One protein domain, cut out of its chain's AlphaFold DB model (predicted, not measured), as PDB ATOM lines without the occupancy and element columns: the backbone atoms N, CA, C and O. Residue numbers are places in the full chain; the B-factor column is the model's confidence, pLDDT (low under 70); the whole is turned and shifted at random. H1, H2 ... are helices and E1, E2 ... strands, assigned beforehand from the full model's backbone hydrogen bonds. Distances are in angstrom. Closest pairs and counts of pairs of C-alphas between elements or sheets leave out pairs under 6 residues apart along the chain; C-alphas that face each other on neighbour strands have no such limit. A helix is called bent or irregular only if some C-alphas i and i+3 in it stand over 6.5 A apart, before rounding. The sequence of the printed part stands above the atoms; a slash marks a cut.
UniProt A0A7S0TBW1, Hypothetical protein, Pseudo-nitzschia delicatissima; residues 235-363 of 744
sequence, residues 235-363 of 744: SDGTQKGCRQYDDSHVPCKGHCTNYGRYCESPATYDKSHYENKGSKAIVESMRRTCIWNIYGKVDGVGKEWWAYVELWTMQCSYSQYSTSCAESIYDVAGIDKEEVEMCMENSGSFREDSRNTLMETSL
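This is residues 235 to 363 of the 744 residues of the protein "Hypothetical protein" of Pseudo-nitzschia delicatissima (UniProt A0A7S0TBW1). One long helix, H1, runs through the middle; H2 folds back beside its second half as a helical hairpin, H3 packs on H2, and H4 crosses H1. At the other end of H1 is a looped head with little regular structure, residues 235 to 276, with the short strand E1 in it. The printed part has 129 residues with one named strand and five named helices, in the order E1, H1, H2, H3, H4, H5; the class is mostly helix, though under half of the residues are in named elements. The whole is compact, with a radius of gyration of the C-alphas of 15.3 A, yet elongated, spanning 47 by 28 by 22 A.

Start at C-alpha 235, at (3.225, -38.837, -4.271); residues 235 to 261 hold no named element. E1 follows, residues 262 to 264. Find C-alpha 277 at (17.445, -40.812, -7.806); from there H1 runs 26.9 A to residue 296. It is neither bent nor irregular, but only just: C-alphas 293 and 296 are 6.1 A apart. Next come H2, residues 303 to 315, 18.2 A long, and H3, residues 323 to 333, 15.2 A long. H3 is only just irregular, with C-alphas 328 and 331 6.7 A apart. H4, residues 337 to 346, is 14.1 A long, and H5, residues 357 to 363, ends at C-alpha 363, at (-0.079, -32.476, -3.665).

Look first at H1, the hub. With residues 288 to 296 alone it touches H2, closest at the C-alphas of Trp 292 and Trp 305, 5.8 A, at a shallow tilt of 27 degrees, opposite ways. With residues 286 to 294 alone it touches H4, closest at the C-alphas of Cys 290 and Cys 343, 5.8 A; the steep tilt of 69 degrees is only just short of perpendicular. H1 and H5 only just touch, with 3 pairs of C-alphas within 8 A, the closest those of Met 286 and Leu 358, 6.7 A. H2 touches H3 at a steep tilt of 47 degrees, the C-alphas of Tyr 308 and Ala 333 being closest, 5.4 A. H3 and H1 are near each other; H2 and H4 are apart. E1 pairs with no named strand, but residues 262 to 263 pair antiparallel with residues 235 to 236 and 256 to 257. Every O i to N i+4 pair is within hydrogen-bond range in H1, H2, H4 and H5; H3 has 3 of 7, and 6 of 8 O i to N i+3 pairs.

The C-alphas of Ser 248 and Asp 299 are the two farthest apart, 50.1 A. The printed part has no cut. The link from E1 to H1 is long. Residues 246 to 250, 266 to 276 and 317 to 320 have pLDDT under 70.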
ATOM      1  N   SER A 235       4.031 -37.937  -5.097       89.44
ATOM      2  CA  SER A 235       3.225 -38.837  -4.271       89.44
ATOM      3  C   SER A 235       3.336 -38.481  -2.791       89.44
ATOM      4  O   SER A 235       4.439 -38.248  -2.296       89.44
ATOM      5  N   ASP A 236       2.219 -38.536  -2.060       90.62
ATOM      6  CA  ASP A 236       2.241 -38.518  -0.593       90.62
ATOM      7  C   ASP A 236       2.761 -39.866  -0.067       90.62
ATOM      8  O   ASP A 236       2.067 -40.891  -0.062       90.62
ATOM      9  N   GLY A 237       4.014 -39.865   0.380       88.75
ATOM     10  CA  GLY A 237       4.665 -41.027   0.970       88.75
ATOM     11  C   GLY A 237       4.089 -41.417   2.333       88.75
ATOM     12  O   GLY A 237       4.192 -42.580   2.725       88.75
ATOM     13  N   THR A 238       3.406 -40.504   3.030       87.31
ATOM     14  CA  THR A 238       2.707 -40.792   4.294       87.31
ATOM     15  C   THR A 238       1.605 -41.819   4.069       87.31
ATOM     16  O   THR A 238       1.546 -42.822   4.779       87.31
ATOM     17  N   GLN A 239       0.776 -41.600   3.045       82.00
ATOM     18  CA  GLN A 239      -0.306 -42.514   2.661       82.00
ATOM     19  C   GLN A 239       0.235 -43.843   2.118       82.00
ATOM     20  O   GLN A 239      -0.325 -44.898   2.404       82.00
ATOM     21  N   LYS A 240       1.368 -43.812   1.403       78.31
ATOM     22  CA  LYS A 240       2.049 -45.009   0.872       78.31
ATOM     23  C   LYS A 240       2.895 -45.768   1.910       78.31
ATOM     24  O   LYS A 240       3.549 -46.746   1.559       78.31
ATOM     25  N   GLY A 241       2.905 -45.347   3.178       83.44
ATOM     26  CA  GLY A 241       3.654 -46.014   4.249       83.44
ATOM     27  C   GLY A 241       5.171 -45.782   4.230       83.44
ATOM     28  O   GLY A 241       5.873 -46.365   5.050       83.44
ATOM     29  N   CYS A 242       5.688 -44.880   3.387       86.38
ATOM     30  CA  CYS A 242       7.114 -44.536   3.252       86.38
ATOM     31  C   CYS A 242       7.758 -43.936   4.522       86.38
ATOM     32  O   CYS A 242       8.950 -43.645   4.539       86.38
ATOM     33  N   ARG A 243       6.972 -43.744   5.588       85.06
ATOM     34  CA  ARG A 243       7.385 -43.222   6.902       85.06
ATOM     35  C   ARG A 243       7.510 -44.306   7.982       85.06
ATOM     36  O   ARG A 243       7.756 -43.988   9.144       85.06
ATOM     37  N   GLN A 244       7.261 -45.570   7.637       77.44
ATOM     38  CA  GLN A 244       7.308 -46.703   8.564       77.44
ATOM     39  C   GLN A 244       8.733 -47.264   8.621       77.44
ATOM     40  O   GLN A 244       9.054 -48.231   7.941       77.44
ATOM     41  N   TYR A 245       9.598 -46.621   9.399       72.62
ATOM     42  CA  TYR A 245      10.979 -47.065   9.590       72.62
ATOM     43  C   TYR A 245      11.043 -48.265  10.544       72.62
ATOM     44  O   TYR A 245      10.620 -48.151  11.696       72.62
ATOM     45  N   ASP A 246      11.614 -49.380  10.088       69.31
ATOM     46  CA  ASP A 246      12.097 -50.457  10.956       69.31
ATOM     47  C   ASP A 246      13.579 -50.766  10.672       69.31
ATOM     48  O   ASP A 246      14.104 -50.425   9.610       69.31
ATOM     49  N   ASP A 247      14.267 -51.399  11.628       64.38
ATOM     50  CA  ASP A 247      15.719 -51.655  11.570       64.38
ATOM     51  C   ASP A 247      16.149 -52.587  10.413       64.38
ATOM     52  O   ASP A 247      17.342 -52.756  10.156       64.38
ATOM     53  N   SER A 248      15.195 -53.218   9.721       64.25
ATOM     54  CA  SER A 248      15.410 -54.134   8.594       64.25
ATOM     55  C   SER A 248      14.903 -53.600   7.248       64.25
ATOM     56  O   SER A 248      15.342 -54.078   6.197       64.25
ATOM     57  N   HIS A 249      14.011 -52.606   7.254       67.62
ATOM     58  CA  HIS A 249      13.373 -52.064   6.064       67.62
ATOM     59  C   HIS A 249      13.088 -50.560   6.188       67.62
ATOM     60  O   HIS A 249      12.276 -50.109   6.995       67.62
ATOM     61  N   VAL A 250      13.703 -49.779   5.295       67.31
ATOM     62  CA  VAL A 250      13.297 -48.395   5.022       67.31
ATOM     63  C   VAL A 250      12.397 -48.405   3.782       67.31
ATOM     64  O   VAL A 250      12.916 -48.559   2.666       67.31
ATOM     65  N   PRO A 251      11.067 -48.268   3.927       71.44
ATOM     66  CA  PRO A 251      10.171 -48.215   2.782       71.44
ATOM     67  C   PRO A 251      10.490 -46.983   1.928       71.44
ATOM     68  O   PRO A 251      10.815 -45.913   2.436       71.44
ATOM     69  N   CYS A 252      10.413 -47.145   0.606       80.12
ATOM     70  CA  CYS A 252      10.657 -46.071  -0.364       80.12
ATOM     71  C   CYS A 252      12.071 -45.435  -0.297       80.12
ATOM     72  O   CYS A 252      12.246 -44.295  -0.738       80.12
ATOM     73  N   LYS A 253      13.090 -46.155   0.220       79.12
ATOM     74  CA  LYS A 253      14.497 -45.695   0.277       79.12
ATOM     75  C   LYS A 253      14.928 -45.081  -1.064       79.12
ATOM     76  O   LYS A 253      14.868 -45.741  -2.094       79.12
ATOM     77  N   GLY A 254      15.387 -43.831  -1.028       80.56
ATOM     78  CA  GLY A 254      15.909 -43.112  -2.192       80.56
ATOM     79  C   GLY A 254      14.869 -42.526  -3.157       80.56
ATOM     80  O   GLY A 254      15.258 -41.872  -4.123       80.56
ATOM     81  N   HIS A 255      13.570 -42.694  -2.898       83.50
ATOM     82  CA  HIS A 255      12.502 -42.107  -3.719       83.50
ATOM     83  C   HIS A 255      11.863 -40.854  -3.109       83.50
ATOM     84  O   HIS A 255      11.061 -40.208  -3.775       83.50
ATOM     85  N   CYS A 256      12.186 -40.508  -1.859       88.38
ATOM     86  CA  CYS A 256      11.451 -39.495  -1.100       88.38
ATOM     87  C   CYS A 256      12.354 -38.499  -0.367       88.38
ATOM     88  O   CYS A 256      13.425 -38.864   0.123       88.38
ATOM     89  N   THR A 257      11.872 -37.268  -0.221       90.88
ATOM     90  CA  THR A 257      12.417 -36.239   0.678       90.88
ATOM     91  C   THR A 257      11.615 -36.193   1.986       90.88
ATOM     92  O   THR A 257      10.655 -36.952   2.179       90.88
ATOM     93  N   ASN A 258      12.002 -35.303   2.906       91.62
ATOM     94  CA  ASN A 258      11.218 -34.967   4.101       91.62
ATOM     95  C   ASN A 258      10.818 -36.179   4.962       91.62
ATOM     96  O   ASN A 258       9.653 -36.323   5.344       91.62
ATOM     97  N   TYR A 259      11.763 -37.096   5.207       87.44
ATOM     98  CA  TYR A 259      11.518 -38.361   5.917       87.44
ATOM     99  C   TYR A 259      10.309 -39.136   5.357       87.44
ATOM    100  O   TYR A 259       9.384 -39.497   6.082       87.44
ATOM    101  N   GLY A 260      10.294 -39.368   4.040       88.44
ATOM    102  CA  GLY A 260       9.268 -40.194   3.396       88.44
ATOM    103  C   GLY A 260       7.913 -39.503   3.231       88.44
ATOM    104  O   GLY A 260       6.903 -40.190   3.107       88.44
ATOM    105  N   ARG A 261       7.861 -38.164   3.273       92.25
ATOM    106  CA  ARG A 261       6.617 -37.384   3.127       92.25
ATOM    107  C   ARG A 261       6.274 -37.104   1.663       92.25
ATOM    108  O   ARG A 261       5.149 -37.374   1.257       92.25
ATOM    109  N   TYR A 262       7.233 -36.614   0.877       92.88
ATOM    110  CA  TYR A 262       7.057 -36.348  -0.555       92.88
ATOM    111  C   TYR A 262       7.936 -37.308  -1.340       92.88
ATOM    112  O   TYR A 262       9.136 -37.392  -1.083       92.88
ATOM    113  N   CYS A 263       7.340 -38.049  -2.267       89.38
ATOM    114  CA  CYS A 263       8.021 -39.080  -3.037       89.38
ATOM    115  C   CYS A 263       7.846 -38.850  -4.534       89.38
ATOM    116  O   CYS A 263       6.781 -38.420  -4.978       89.38
ATOM    117  N   GLU A 264       8.863 -39.206  -5.313       87.00
ATOM    118  CA  GLU A 264       8.731 -39.410  -6.754       87.00
ATOM    119  C   GLU A 264       7.629 -40.458  -6.974       87.00
ATOM    120  O   GLU A 264       7.604 -41.494  -6.297       87.00
ATOM    121  N   SER A 265       6.671 -40.185  -7.867       70.12
ATOM    122  CA  SER A 265       5.731 -41.233  -8.263       70.12
ATOM    123  C   SER A 265       6.536 -42.303  -9.002       70.12
ATOM    124  O   SER A 265       7.234 -41.946  -9.952       70.12
ATOM    125  N   PRO A 266       6.509 -43.583  -8.585       52.66
ATOM    126  CA  PRO A 266       7.370 -44.596  -9.171       52.66
ATOM    127  C   PRO A 266       6.886 -44.955 -10.580       52.66
ATOM    128  O   PRO A 266       6.169 -45.935 -10.778       52.66
ATOM    129  N   ALA A 267       7.343 -44.180 -11.566       43.12
ATOM    130  CA  ALA A 267       7.539 -44.681 -12.915       43.12
ATOM    131  C   ALA A 267       8.411 -45.948 -12.851       43.12
ATOM    132  O   ALA A 267       9.169 -46.154 -11.898       43.12
ATOM    133  N   THR A 268       8.261 -46.813 -13.851       43.28
ATOM    134  CA  THR A 268       8.687 -48.224 -13.901       43.28
ATOM    135  C   THR A 268      10.209 -48.439 -13.947       43.28
ATOM    136  O   THR A 268      10.750 -49.110 -14.826       43.28
ATOM    137  N   TYR A 269      10.926 -47.901 -12.962       45.34
ATOM    138  CA  TYR A 269      12.372 -47.974 -12.847       45.34
ATOM    139  C   TYR A 269      12.830 -49.163 -12.002       45.34
ATOM    140  O   TYR A 269      12.365 -49.408 -10.886       45.34
ATOM    141  N   ASP A 270      13.796 -49.893 -12.556       43.19
ATOM    142  CA  ASP A 270      14.523 -50.945 -11.861       43.19
ATOM    143  C   ASP A 270      15.216 -50.376 -10.610       43.19
ATOM    144  O   ASP A 270      16.004 -49.429 -10.681       43.19
ATOM    145  N   LYS A 271      14.942 -51.000  -9.459       47.00
ATOM    146  CA  LYS A 271      15.514 -50.664  -8.144       47.00
ATOM    147  C   LYS A 271      17.039 -50.821  -8.092       47.00
ATOM    148  O   LYS A 271      17.644 -50.445  -7.092       47.00
ATOM    149  N   SER A 272      17.652 -51.435  -9.104       45.03
ATOM    150  CA  SER A 272      19.050 -51.857  -9.073       45.03
ATOM    151  C   SER A 272      20.083 -50.740  -9.240       45.03
ATOM    152  O   SER A 272      21.233 -50.970  -8.866       45.03
ATOM    153  N   HIS A 273      19.732 -49.574  -9.809       47.47
ATOM    154  CA  HIS A 273      20.764 -48.781 -10.491       47.47
ATOM    155  C   HIS A 273      21.305 -47.506  -9.829       47.47
ATOM    156  O   HIS A 273      22.481 -47.227 -10.058       47.47
ATOM    157  N   TYR A 274      20.539 -46.767  -9.011       52.84
ATOM    158  CA  TYR A 274      21.043 -45.562  -8.323       52.84
ATOM    159  C   TYR A 274      20.358 -45.325  -6.974       52.84
ATOM    160  O   TYR A 274      19.133 -45.216  -6.900       52.84
ATOM    161  N   GLU A 275      21.145 -45.190  -5.902       61.09
ATOM    162  CA  GLU A 275      20.617 -44.718  -4.622       61.09
ATOM    163  C   GLU A 275      20.203 -43.243  -4.750       61.09
ATOM    164  O   GLU A 275      20.953 -42.418  -5.263       61.09
ATOM    165  N   ASN A 276      19.013 -42.904  -4.248       69.75
ATOM    166  CA  ASN A 276      18.513 -41.528  -4.123       69.75
ATOM    167  C   ASN A 276      18.108 -40.788  -5.418       69.75
ATOM    168  O   ASN A 276      17.890 -39.580  -5.364       69.75
ATOM    169  N   LYS A 277      17.929 -41.467  -6.565       75.88
ATOM    170  CA  LYS A 277      17.445 -40.812  -7.806       75.88
ATOM    171  C   LYS A 277      16.153 -40.009  -7.572       75.88
ATOM    172  O   LYS A 277      16.091 -38.834  -7.933       75.88
ATOM    173  N   GLY A 278      15.145 -40.624  -6.952       80.19
ATOM    174  CA  GLY A 278      13.827 -40.007  -6.806       80.19
ATOM    175  C   GLY A 278      13.794 -38.865  -5.795       80.19
ATOM    176  O   GLY A 278      13.145 -37.855  -6.040       80.19
ATOM    177  N   SER A 279      14.557 -38.939  -4.699       85.69
ATOM    178  CA  SER A 279      14.645 -37.797  -3.776       85.69
ATOM    179  C   SER A 279      15.289 -36.569  -4.432       85.69
ATOM    180  O   SER A 279      14.852 -35.449  -4.168       85.69
ATOM    181  N   LYS A 280      16.246 -36.745  -5.353       86.12
ATOM    182  CA  LYS A 280      16.773 -35.626  -6.147       86.12
ATOM    183  C   LYS A 280      15.799 -35.131  -7.226       86.12
ATOM    184  O   LYS A 280      15.749 -33.928  -7.466       86.12
ATOM    185  N   ALA A 281      14.985 -36.005  -7.827       87.31
ATOM    186  CA  ALA A 281      13.898 -35.588  -8.723       87.31
ATOM    187  C   ALA A 281      12.900 -34.653  -8.010       87.31
ATOM    188  O   ALA A 281      12.414 -33.681  -8.587       87.31
ATOM    189  N   ILE A 282      12.644 -34.897  -6.723       91.00
ATOM    190  CA  ILE A 282      11.814 -34.034  -5.873       91.00
ATOM    191  C   ILE A 282      12.511 -32.694  -5.556       91.00
ATOM    192  O   ILE A 282      11.854 -31.654  -5.556       91.00
ATOM    193  N   VAL A 283      13.837 -32.664  -5.382       92.00
ATOM    194  CA  VAL A 283      14.606 -31.402  -5.274       92.00
ATOM    195  C   VAL A 283      14.554 -30.594  -6.578       92.00
ATOM    196  O   VAL A 283      14.288 -29.395  -6.546       92.00
ATOM    197  N   GLU A 284      14.742 -31.232  -7.735       92.00
ATOM    198  CA  GLU A 284      14.606 -30.569  -9.040       92.00
ATOM    199  C   GLU A 284      13.171 -30.070  -9.282       92.00
ATOM    200  O   GLU A 284      12.966 -28.992  -9.838       92.00
ATOM    201  N   SER A 285      12.170 -30.800  -8.782       93.44
ATOM    202  CA  SER A 285      10.771 -30.362  -8.775       93.44
ATOM    203  C   SER A 285      10.580 -29.070  -7.968       93.44
ATOM    204  O   SER A 285       9.925 -28.140  -8.443       93.44
ATOM    205  N   MET A 286      11.177 -28.963  -6.773       94.81
ATOM    206  CA  MET A 286      11.170 -27.717  -5.989       94.81
ATOM    207  C   MET A 286      11.835 -26.571  -6.756       94.81
ATOM    208  O   MET A 286      11.238 -25.503  -6.881       94.81
ATOM    209  N   ARG A 287      13.019 -26.810  -7.334       95.69
ATOM    210  CA  ARG A 287      13.778 -25.823  -8.114       95.69
ATOM    211  C   ARG A 287      12.976 -25.273  -9.294       95.69
ATOM    212  O   ARG A 287      12.783 -24.062  -9.386       95.69
ATOM    213  N   ARG A 288      12.418 -26.146 -10.142       95.50
ATOM    214  CA  ARG A 288      11.544 -25.747 -11.266       95.50
ATOM    215  C   ARG A 288      10.305 -24.986 -10.798       95.50
ATOM    216  O   ARG A 288       9.871 -24.062 -11.482       95.50
ATOM    217  N   THR A 289       9.751 -25.335  -9.638       97.06
ATOM    218  CA  THR A 289       8.609 -24.618  -9.045       97.06
ATOM    219  C   THR A 289       9.011 -23.225  -8.546       97.06
ATOM    220  O   THR A 289       8.253 -22.272  -8.722       97.06
ATOM    221  N   CYS A 290      10.207 -23.071  -7.974       97.75
ATOM    222  CA  CYS A 290      10.751 -21.774  -7.571       97.75
ATOM    223  C   CYS A 290      11.032 -20.861  -8.764       97.75
ATOM    224  O   CYS A 290      10.528 -19.741  -8.789       97.75
ATOM    225  N   ILE A 291      11.733 -21.360  -9.786       97.81
ATOM    226  CA  ILE A 291      11.985 -20.625 -11.037       97.81
ATOM    227  C   ILE A 291      10.659 -20.164 -11.658       97.81
ATOM    228  O   ILE A 291      10.527 -19.005 -12.045       97.81
ATOM    229  N   TRP A 292       9.632 -21.025 -11.679       97.81
ATOM    230  CA  TRP A 292       8.304 -20.630 -12.152       97.81
ATOM    231  C   TRP A 292       7.678 -19.513 -11.304       97.81
ATOM    232  O   TRP A 292       7.152 -18.541 -11.844       97.81
ATOM    233  N   ASN A 293       7.725 -19.632  -9.974       97.25
ATOM    234  CA  ASN A 293       7.136 -18.645  -9.067       97.25
ATOM    235  C   ASN A 293       7.802 -17.264  -9.152       97.25
ATOM    236  O   ASN A 293       7.111 -16.274  -8.919       97.25
ATOM    237  N   ILE A 294       9.100 -17.212  -9.466       97.44
ATOM    238  CA  ILE A 294       9.874 -15.973  -9.607       97.44
ATOM    239  C   ILE A 294       9.659 -15.367 -11.003       97.44
ATOM    240  O   ILE A 294       9.211 -14.227 -11.106       97.44
ATOM    241  N   TYR A 295       9.909 -16.136 -12.071       96.69
ATOM    242  CA  TYR A 295       9.993 -15.601 -13.438       96.69
ATOM    243  C   TYR A 295       8.718 -15.779 -14.278       96.69
ATOM    244  O   TYR A 295       8.424 -14.929 -15.109       96.69
ATOM    245  N   GLY A 296       7.925 -16.840 -14.069       95.44
ATOM    246  CA  GLY A 296       6.762 -17.153 -14.924       95.44
ATOM    247  C   GLY A 296       5.385 -16.829 -14.361       95.44
ATOM    248  O   GLY A 296       4.428 -16.621 -15.104       95.44
ATOM    249  N   LYS A 297       5.249 -16.730 -13.038       94.31
ATOM    250  CA  LYS A 297       3.957 -16.440 -12.404       94.31
ATOM    251  C   LYS A 297       3.443 -15.020 -12.679       94.31
ATOM    252  O   LYS A 297       2.242 -14.786 -12.562       94.31
ATOM    253  N   VAL A 298       4.333 -14.079 -13.003       90.94
ATOM    254  CA  VAL A 298       3.995 -12.658 -13.193       90.94
ATOM    255  C   VAL A 298       3.358 -12.401 -14.558       90.94
ATOM    256  O   VAL A 298       2.333 -11.726 -14.631       90.94
ATOM    257  N   ASP A 299       3.937 -12.943 -15.630       92.12
ATOM    258  CA  ASP A 299       3.421 -12.796 -16.994       92.12
ATOM    259  C   ASP A 299       2.447 -13.925 -17.383       92.12
ATOM    260  O   ASP A 299       1.511 -13.694 -18.153       92.12
ATOM    261  N   GLY A 300       2.594 -15.115 -16.794       93.94
ATOM    262  CA  GLY A 300       1.880 -16.336 -17.168       93.94
ATOM    263  C   GLY A 300       2.524 -17.083 -18.340       93.94
ATOM    264  O   GLY A 300       1.891 -17.976 -18.900       93.94
ATOM    265  N   VAL A 301       3.752 -16.726 -18.721       93.12
ATOM    266  CA  VAL A 301       4.494 -17.298 -19.854       93.12
ATOM    267  C   VAL A 301       5.806 -17.912 -19.366       93.12
ATOM    268  O   VAL A 301       6.052 -19.083 -19.649       93.12
ATOM    269  N   GLY A 302       6.611 -17.171 -18.592       94.94
ATOM    270  CA  GLY A 302       7.820 -17.672 -17.930       94.94
ATOM    271  C   GLY A 302       8.941 -18.096 -18.863       94.94
ATOM    272  O   GLY A 302       9.427 -19.222 -18.774       94.94
ATOM    273  N   LYS A 303       9.371 -17.199 -19.750       93.94
ATOM    274  CA  LYS A 303      10.434 -17.443 -20.737       93.94
ATOM    275  C   LYS A 303      11.703 -18.062 -20.129       93.94
ATOM    276  O   LYS A 303      12.244 -19.016 -20.684       93.94
ATOM    277  N   GLU A 304      12.153 -17.559 -18.986       95.62
ATOM    278  CA  GLU A 304      13.343 -18.022 -18.262       95.62
ATOM    279  C   GLU A 304      13.149 -19.450 -17.721       95.62
ATOM    280  O   GLU A 304      14.085 -20.248 -17.711       95.62
ATOM    281  N   TRP A 305      11.917 -19.819 -17.341       96.69
ATOM    282  CA  TRP A 305      11.572 -21.187 -16.946       96.69
ATOM    283  C   TRP A 305      11.662 -22.157 -18.129       96.69
ATOM    284  O   TRP A 305      12.242 -23.233 -17.980       96.69
ATOM    285  N   TRP A 306      11.143 -21.776 -19.303       94.12
ATOM    286  CA  TRP A 306      11.246 -22.600 -20.515       94.12
ATOM    287  C   TRP A 306      12.709 -22.814 -20.911       94.12
ATOM    288  O   TRP A 306      13.137 -23.960 -21.056       94.12
ATOM    289  N   ALA A 307      13.494 -21.733 -20.966       92.75
ATOM    290  CA  ALA A 307      14.925 -21.789 -21.257       92.75
ATOM    291  C   ALA A 307      15.689 -22.666 -20.250       92.75
ATOM    292  O   ALA A 307      16.524 -23.480 -20.645       92.75
ATOM    293  N   TYR A 308      15.388 -22.554 -18.951       95.00
ATOM    294  CA  TYR A 308      15.978 -23.424 -17.935       95.00
ATOM    295  C   TYR A 308      15.645 -24.896 -18.184       95.00
ATOM    296  O   TYR A 308      16.553 -25.723 -18.172       95.00
ATOM    297  N   VAL A 309      14.377 -25.250 -18.422       92.12
ATOM    298  CA  VAL A 309      13.978 -26.656 -18.588       92.12
ATOM    299  C   VAL A 309      14.548 -27.266 -19.870       92.12
ATOM    300  O   VAL A 309      14.997 -28.412 -19.828       92.12
ATOM    301  N   GLU A 310      14.607 -26.517 -20.972       87.25
ATOM    302  CA  GLU A 310      15.277 -26.928 -22.215       87.25
ATOM    303  C   GLU A 310      16.770 -27.214 -21.957       87.25
ATOM    304  O   GLU A 310      17.239 -28.349 -22.109       87.25
ATOM    305  N   LEU A 311      17.509 -26.215 -21.458       87.62
ATOM    306  CA  LEU A 311      18.946 -26.317 -21.188       87.62
ATOM    307  C   LEU A 311      19.268 -27.414 -20.162       87.62
ATOM    308  O   LEU A 311      20.252 -28.140 -20.329       87.62
ATOM    309  N   TRP A 312      18.436 -27.575 -19.131       88.94
ATOM    310  CA  TRP A 312      18.572 -28.622 -18.121       88.94
ATOM    311  C   TRP A 312      18.335 -30.009 -18.701       88.94
ATOM    312  O   TRP A 312      19.105 -30.932 -18.429       88.94
ATOM    313  N   THR A 313      17.331 -30.166 -19.557       81.81
ATOM    314  CA  THR A 313      17.056 -31.441 -20.225       81.81
ATOM    315  C   THR A 313      18.216 -31.835 -21.141       81.81
ATOM    316  O   THR A 313      18.643 -32.992 -21.131       81.81
ATOM    317  N   MET A 314      18.805 -30.874 -21.860       78.31
ATOM    318  CA  MET A 314      19.965 -31.109 -22.726       78.31
ATOM    319  C   MET A 314      21.262 -31.422 -21.961       78.31
ATOM    320  O   MET A 314      22.057 -32.245 -22.421       78.31
ATOM    321  N   GLN A 315      21.511 -30.754 -20.828       79.00
ATOM    322  CA  GLN A 315      22.818 -30.775 -20.151       79.00
ATOM    323  C   GLN A 315      22.847 -31.635 -18.878       79.00
ATOM    324  O   GLN A 315      23.851 -32.302 -18.617       79.00
ATOM    325  N   CYS A 316      21.754 -31.652 -18.112       78.25
ATOM    326  CA  CYS A 316      21.703 -32.162 -16.740       78.25
ATOM    327  C   CYS A 316      20.815 -33.391 -16.532       78.25
ATOM    328  O   CYS A 316      20.984 -34.066 -15.517       78.25
ATOM    329  N   SER A 317      19.965 -33.773 -17.488       66.44
ATOM    330  CA  SER A 317      19.168 -35.014 -17.411       66.44
ATOM    331  C   SER A 317      20.015 -36.275 -17.135       66.44
ATOM    332  O   SER A 317      19.579 -37.175 -16.419       66.44
ATOM    333  N   TYR A 318      21.267 -36.314 -17.612       61.97
ATOM    334  CA  TYR A 318      22.233 -37.398 -17.345       61.97
ATOM    335  C   TYR A 318      23.101 -37.195 -16.098       61.97
ATOM    336  O   TYR A 318      23.771 -38.131 -15.669       61.97
ATOM    337  N   SER A 319      23.094 -35.999 -15.504       57.53
ATOM    338  CA  SER A 319      23.854 -35.675 -14.285       57.53
ATOM    339  C   SER A 319      23.246 -36.281 -13.014       57.53
ATOM    340  O   SER A 319      23.692 -35.975 -11.917       57.53
ATOM    341  N   GLN A 320      22.207 -37.117 -13.152       64.62
ATOM    342  CA  GLN A 320      21.422 -37.664 -12.044       64.62
ATOM    343  C   GLN A 320      20.901 -36.575 -11.096       64.62
ATOM    344  O   GLN A 320      20.905 -36.776  -9.885       64.62
ATOM    345  N   TYR A 321      20.442 -35.446 -11.647       70.62
ATOM    346  CA  TYR A 321      19.957 -34.286 -10.891       70.62
ATOM    347  C   TYR A 321      21.017 -33.613  -9.995       70.62
ATOM    348  O   TYR A 321      20.691 -33.156  -8.895       70.62
ATOM    349  N   SER A 322      22.279 -33.536 -10.431       71.94
ATOM    350  CA  SER A 322      23.303 -32.828  -9.658       71.94
ATOM    351  C   SER A 322      23.012 -31.319  -9.604       71.94
ATOM    352  O   SER A 322      22.723 -30.671 -10.616       71.94
ATOM    353  N   THR A 323      23.082 -30.734  -8.405       79.88
ATOM    354  CA  THR A 323      22.799 -29.300  -8.215       79.88
ATOM    355  C   THR A 323      23.824 -28.418  -8.921       79.88
ATOM    356  O   THR A 323      23.436 -27.432  -9.532       79.88
ATOM    357  N   SER A 324      25.101 -28.804  -8.949       83.69
ATOM    358  CA  SER A 324      26.144 -28.081  -9.689       83.69
ATOM    359  C   SER A 324      25.844 -27.965 -11.190       83.69
ATOM    360  O   SER A 324      26.159 -26.946 -11.802       83.69
ATOM    361  N   CYS A 325      25.183 -28.967 -11.785       85.81
ATOM    362  CA  CYS A 325      24.726 -28.884 -13.168       85.81
ATOM    363  C   CYS A 325      23.536 -27.922 -13.309       85.81
ATOM    364  O   CYS A 325      23.568 -27.044 -14.170       85.81
ATOM    365  N   ALA A 326      22.530 -28.030 -12.434       88.62
ATOM    366  CA  ALA A 326      21.376 -27.127 -12.432       88.62
ATOM    367  C   ALA A 326      21.783 -25.649 -12.262       88.62
ATOM    368  O   ALA A 326      21.337 -24.795 -13.024       88.62
ATOM    369  N   GLU A 327      22.692 -25.360 -11.329       89.00
ATOM    370  CA  GLU A 327      23.238 -24.019 -11.101       89.00
ATOM    371  C   GLU A 327      24.006 -23.479 -12.313       89.00
ATOM    372  O   GLU A 327      23.900 -22.298 -12.629       89.00
ATOM    373  N   SER A 328      24.738 -24.335 -13.041       89.06
ATOM    374  CA  SER A 328      25.498 -23.922 -14.233       89.06
ATOM    375  C   SER A 328      24.630 -23.427 -15.400       89.06
ATOM    376  O   SER A 328      25.149 -22.850 -16.354       89.06
ATOM    377  N   ILE A 329      23.311 -23.639 -15.326       92.38
ATOM    378  CA  ILE A 329      22.337 -23.166 -16.315       92.38
ATOM    379  C   ILE A 329      21.789 -21.786 -15.955       92.38
ATOM    380  O   ILE A 329      21.396 -21.062 -16.867       92.38
ATOM    381  N   TYR A 330      21.775 -21.403 -14.673       94.56
ATOM    382  CA  TYR A 330      21.127 -20.172 -14.212       94.56
ATOM    383  C   TYR A 330      21.641 -18.930 -14.969       94.56
ATOM    384  O   TYR A 330      20.842 -18.215 -15.573       94.56
ATOM    385  N   ASP A 331      22.967 -18.766 -15.072       89.88
ATOM    386  CA  ASP A 331      23.617 -17.675 -15.821       89.88
ATOM    387  C   ASP A 331      23.189 -17.611 -17.302       89.88
ATOM    388  O   ASP A 331      23.082 -16.531 -17.884       89.88
ATOM    389  N   VAL A 332      22.959 -18.768 -17.933       91.12
ATOM    390  CA  VAL A 332      22.600 -18.881 -19.360       91.12
ATOM    391  C   VAL A 332      21.101 -18.654 -19.577       91.12
ATOM    392  O   VAL A 332      20.706 -18.095 -20.598       91.12
ATOM    393  N   ALA A 333      20.273 -19.066 -18.614       93.44
ATOM    394  CA  ALA A 333      18.822 -18.896 -18.626       93.44
ATOM    395  C   ALA A 333      18.358 -17.508 -18.136       93.44
ATOM    396  O   ALA A 333      17.178 -17.196 -18.267       93.44
ATOM    397  N   GLY A 334      19.259 -16.677 -17.596       95.00
ATOM    398  CA  GLY A 334      18.926 -15.358 -17.043       95.00
ATOM    399  C   GLY A 334      18.298 -15.414 -15.647       95.00
ATOM    400  O   GLY A 334      17.502 -14.546 -15.302       95.00
ATOM    401  N   ILE A 335      18.636 -16.442 -14.866       97.25
ATOM    402  CA  ILE A 335      18.076 -16.734 -13.543       97.25
ATOM    403  C   ILE A 335      19.069 -16.321 -12.455       97.25
ATOM    404  O   ILE A 335      20.253 -16.642 -12.535       97.25
ATOM    405  N   ASP A 336      18.577 -15.664 -11.408       97.25
ATOM    406  CA  ASP A 336      19.363 -15.358 -10.218       97.25
ATOM    407  C   ASP A 336      19.423 -16.577  -9.281       97.25
ATOM    408  O   ASP A 336      18.400 -17.128  -8.855       97.25
ATOM    409  N   LYS A 337      20.645 -17.017  -8.956       95.38
ATOM    410  CA  LYS A 337      20.876 -18.162  -8.068       95.38
ATOM    411  C   LYS A 337      20.314 -17.923  -6.665       95.38
ATOM    412  O   LYS A 337      19.731 -18.832  -6.075       95.38
ATOM    413  N   GLU A 338      20.543 -16.740  -6.111       96.44
ATOM    414  CA  GLU A 338      20.240 -16.430  -4.717       96.44
ATOM    415  C   GLU A 338      18.725 -16.260  -4.522       96.44
ATOM    416  O   GLU A 338      18.201 -16.710  -3.504       96.44
ATOM    417  N   GLU A 339      17.988 -15.758  -5.522       97.12
ATOM    418  CA  GLU A 339      16.516 -15.779  -5.530       97.12
ATOM    419  C   GLU A 339      15.944 -17.210  -5.525       97.12
ATOM    420  O   GLU A 339      15.008 -17.498  -4.768       97.12
ATOM    421  N   VAL A 340      16.500 -18.124  -6.330       96.88
ATOM    422  CA  VAL A 340      16.026 -19.520  -6.414       96.88
ATOM    423  C   VAL A 340      16.328 -20.299  -5.136       96.88
ATOM    424  O   VAL A 340      15.416 -20.923  -4.588       96.88
ATOM    425  N   GLU A 341      17.559 -20.242  -4.624       93.69
ATOM    426  CA  GLU A 341      17.915 -20.940  -3.381       93.69
ATOM    427  C   GLU A 341      17.144 -20.353  -2.184       93.69
ATOM    428  O   GLU A 341      16.557 -21.110  -1.411       93.69
ATOM    429  N   MET A 342      16.994 -19.023  -2.088       96.50
ATOM    430  CA  MET A 342      16.148 -18.387  -1.066       96.50
ATOM    431  C   MET A 342      14.675 -18.816  -1.181       96.50
ATOM    432  O   MET A 342      13.998 -18.978  -0.164       96.50
ATOM    433  N   CYS A 343      14.140 -19.012  -2.390       97.50
ATOM    434  CA  CYS A 343      12.799 -19.570  -2.570       97.50
ATOM    435  C   CYS A 343      12.711 -21.021  -2.062       97.50
ATOM    436  O   CYS A 343      11.753 -21.371  -1.363       97.50
ATOM    437  N   MET A 344      13.714 -21.853  -2.361       95.38
ATOM    438  CA  MET A 344      13.765 -23.243  -1.902       95.38
ATOM    439  C   MET A 344      13.884 -23.320  -0.373       95.38
ATOM    440  O   MET A 344      13.112 -24.045   0.253       95.38
ATOM    441  N   GLU A 345      14.737 -22.510   0.256       93.69
ATOM    442  CA  GLU A 345      14.846 -22.417   1.719       93.69
ATOM    443  C   GLU A 345      13.541 -21.940   2.376       93.69
ATOM    444  O   GLU A 345      13.034 -22.593   3.294       93.69
ATOM    445  N   ASN A 346      12.943 -20.853   1.874       96.31
ATOM    446  CA  ASN A 346      11.677 -20.317   2.390       96.31
ATOM    447  C   ASN A 346      10.496 -21.286   2.224       96.31
ATOM    448  O   ASN A 346       9.517 -21.197   2.967       96.31
ATOM    449  N   SER A 347      10.571 -22.223   1.272       94.88
ATOM    450  CA  SER A 347       9.560 -23.271   1.135       94.88
ATOM    451  C   SER A 347       9.605 -24.319   2.256       94.88
ATOM    452  O   SER A 347       8.613 -25.014   2.475       94.88
ATOM    453  N   GLY A 348      10.701 -24.384   3.017       92.25
ATOM    454  CA  GLY A 348      10.938 -25.334   4.104       92.25
ATOM    455  C   GLY A 348      11.946 -26.417   3.720       92.25
ATOM    456  O   GLY A 348      12.121 -26.741   2.547       92.25
ATOM    457  N   SER A 349      12.604 -27.008   4.724       86.81
ATOM    458  CA  SER A 349      13.630 -28.041   4.516       86.81
ATOM    459  C   SER A 349      13.124 -29.192   3.642       86.81
ATOM    460  O   SER A 349      11.974 -29.610   3.757       86.81
ATOM    461  N   PHE A 350      14.003 -29.745   2.806       84.62
ATOM    462  CA  PHE A 350      13.783 -31.000   2.077       84.62
ATOM    463  C   PHE A 350      14.478 -32.207   2.739       84.62
ATOM    464  O   PHE A 350      14.250 -33.357   2.357       84.62
ATOM    465  N   ARG A 351      15.322 -31.969   3.752       82.75
ATOM    466  CA  ARG A 351      16.076 -33.015   4.467       82.75
ATOM    467  C   ARG A 351      15.374 -33.471   5.750       82.75
ATOM    468  O   ARG A 351      15.388 -34.657   6.055       82.75
ATOM    469  N   GLU A 352      14.741 -32.553   6.476       86.62
ATOM    470  CA  GLU A 352      14.118 -32.796   7.788       86.62
ATOM    471  C   GLU A 352      12.683 -33.342   7.699       86.62
ATOM    472  O   GLU A 352      12.008 -33.177   6.685       86.62
ATOM    473  N   ASP A 353      12.156 -33.927   8.785       88.44
ATOM    474  CA  ASP A 353      10.730 -34.290   8.900       88.44
ATOM    475  C   ASP A 353       9.841 -33.064   9.177       88.44
ATOM    476  O   ASP A 353       9.104 -32.973  10.161       88.44
ATOM    477  N   SER A 354       9.916 -32.093   8.278       90.88
ATOM    478  CA  SER A 354       9.062 -30.915   8.228       90.88
ATOM    479  C   SER A 354       8.189 -30.956   6.970       90.88
ATOM    480  O   SER A 354       8.293 -31.868   6.140       90.88
ATOM    481  N   ARG A 355       7.253 -30.008   6.858       94.25
ATOM    482  CA  ARG A 355       6.485 -29.799   5.625       94.25
ATOM    483  C   ARG A 355       7.220 -28.817   4.722       94.25
ATOM    484  O   ARG A 355       7.735 -27.821   5.224       94.25
ATOM    485  N   ASN A 356       7.176 -29.062   3.419       95.62
ATOM    486  CA  ASN A 356       7.608 -28.119   2.395       95.62
ATOM    487  C   ASN A 356       6.370 -27.547   1.682       95.62
ATOM    488  O   ASN A 356       5.561 -28.299   1.141       95.62
ATOM    489  N   THR A 357       6.205 -26.226   1.687       96.81
ATOM    490  CA  THR A 357       4.987 -25.555   1.206       96.81
ATOM    491  C   THR A 357       4.744 -25.745  -0.290       96.81
ATOM    492  O   THR A 357       3.596 -25.942  -0.681       96.81
ATOM    493  N   LEU A 358       5.791 -25.774  -1.121       95.94
ATOM    494  CA  LEU A 358       5.669 -26.000  -2.568       95.94
ATOM    495  C   LEU A 358       5.222 -27.432  -2.880       95.94
ATOM    496  O   LEU A 358       4.409 -27.656  -3.782       95.94
ATOM    497  N   MET A 359       5.715 -28.407  -2.113       94.81
ATOM    498  CA  MET A 359       5.317 -29.809  -2.259       94.81
ATOM    499  C   MET A 359       3.891 -30.053  -1.739       94.81
ATOM    500  O   MET A 359       3.133 -30.775  -2.382       94.81
ATOM    501  N   GLU A 360       3.472 -29.399  -0.647       95.31
ATOM    502  CA  GLU A 360       2.069 -29.416  -0.187       95.31
ATOM    503  C   GLU A 360       1.125 -28.773  -1.221       95.31
ATOM    504  O   GLU A 360       0.067 -29.334  -1.502       95.31
ATOM    505  N   THR A 361       1.500 -27.645  -1.845       95.12
ATOM    506  CA  THR A 361       0.725 -27.054  -2.955       95.12
ATOM    507  C   THR A 361       0.636 -28.008  -4.145       95.12
ATOM    508  O   THR A 361      -0.446 -28.180  -4.698       95.12
ATOM    509  N   SER A 362       1.735 -28.679  -4.500       93.75
ATOM    510  CA  SER A 362       1.746 -29.662  -5.591       93.75
ATOM    511  C   SER A 362       0.802 -30.835  -5.296       93.75
ATOM    512  O   SER A 362      -0.052 -31.142  -6.121       93.75
ATOM    513  N   LEU A 363       0.866 -31.432  -4.097       93.81
ATOM    514  CA  LEU A 363      -0.079 -32.476  -3.665       93.81
ATOM    515  C   LEU A 363      -1.535 -31.983  -3.642       93.81
ATOM    516  O   LEU A 363      -2.437 -32.724  -4.032       93.81
TER     517      LEU A 363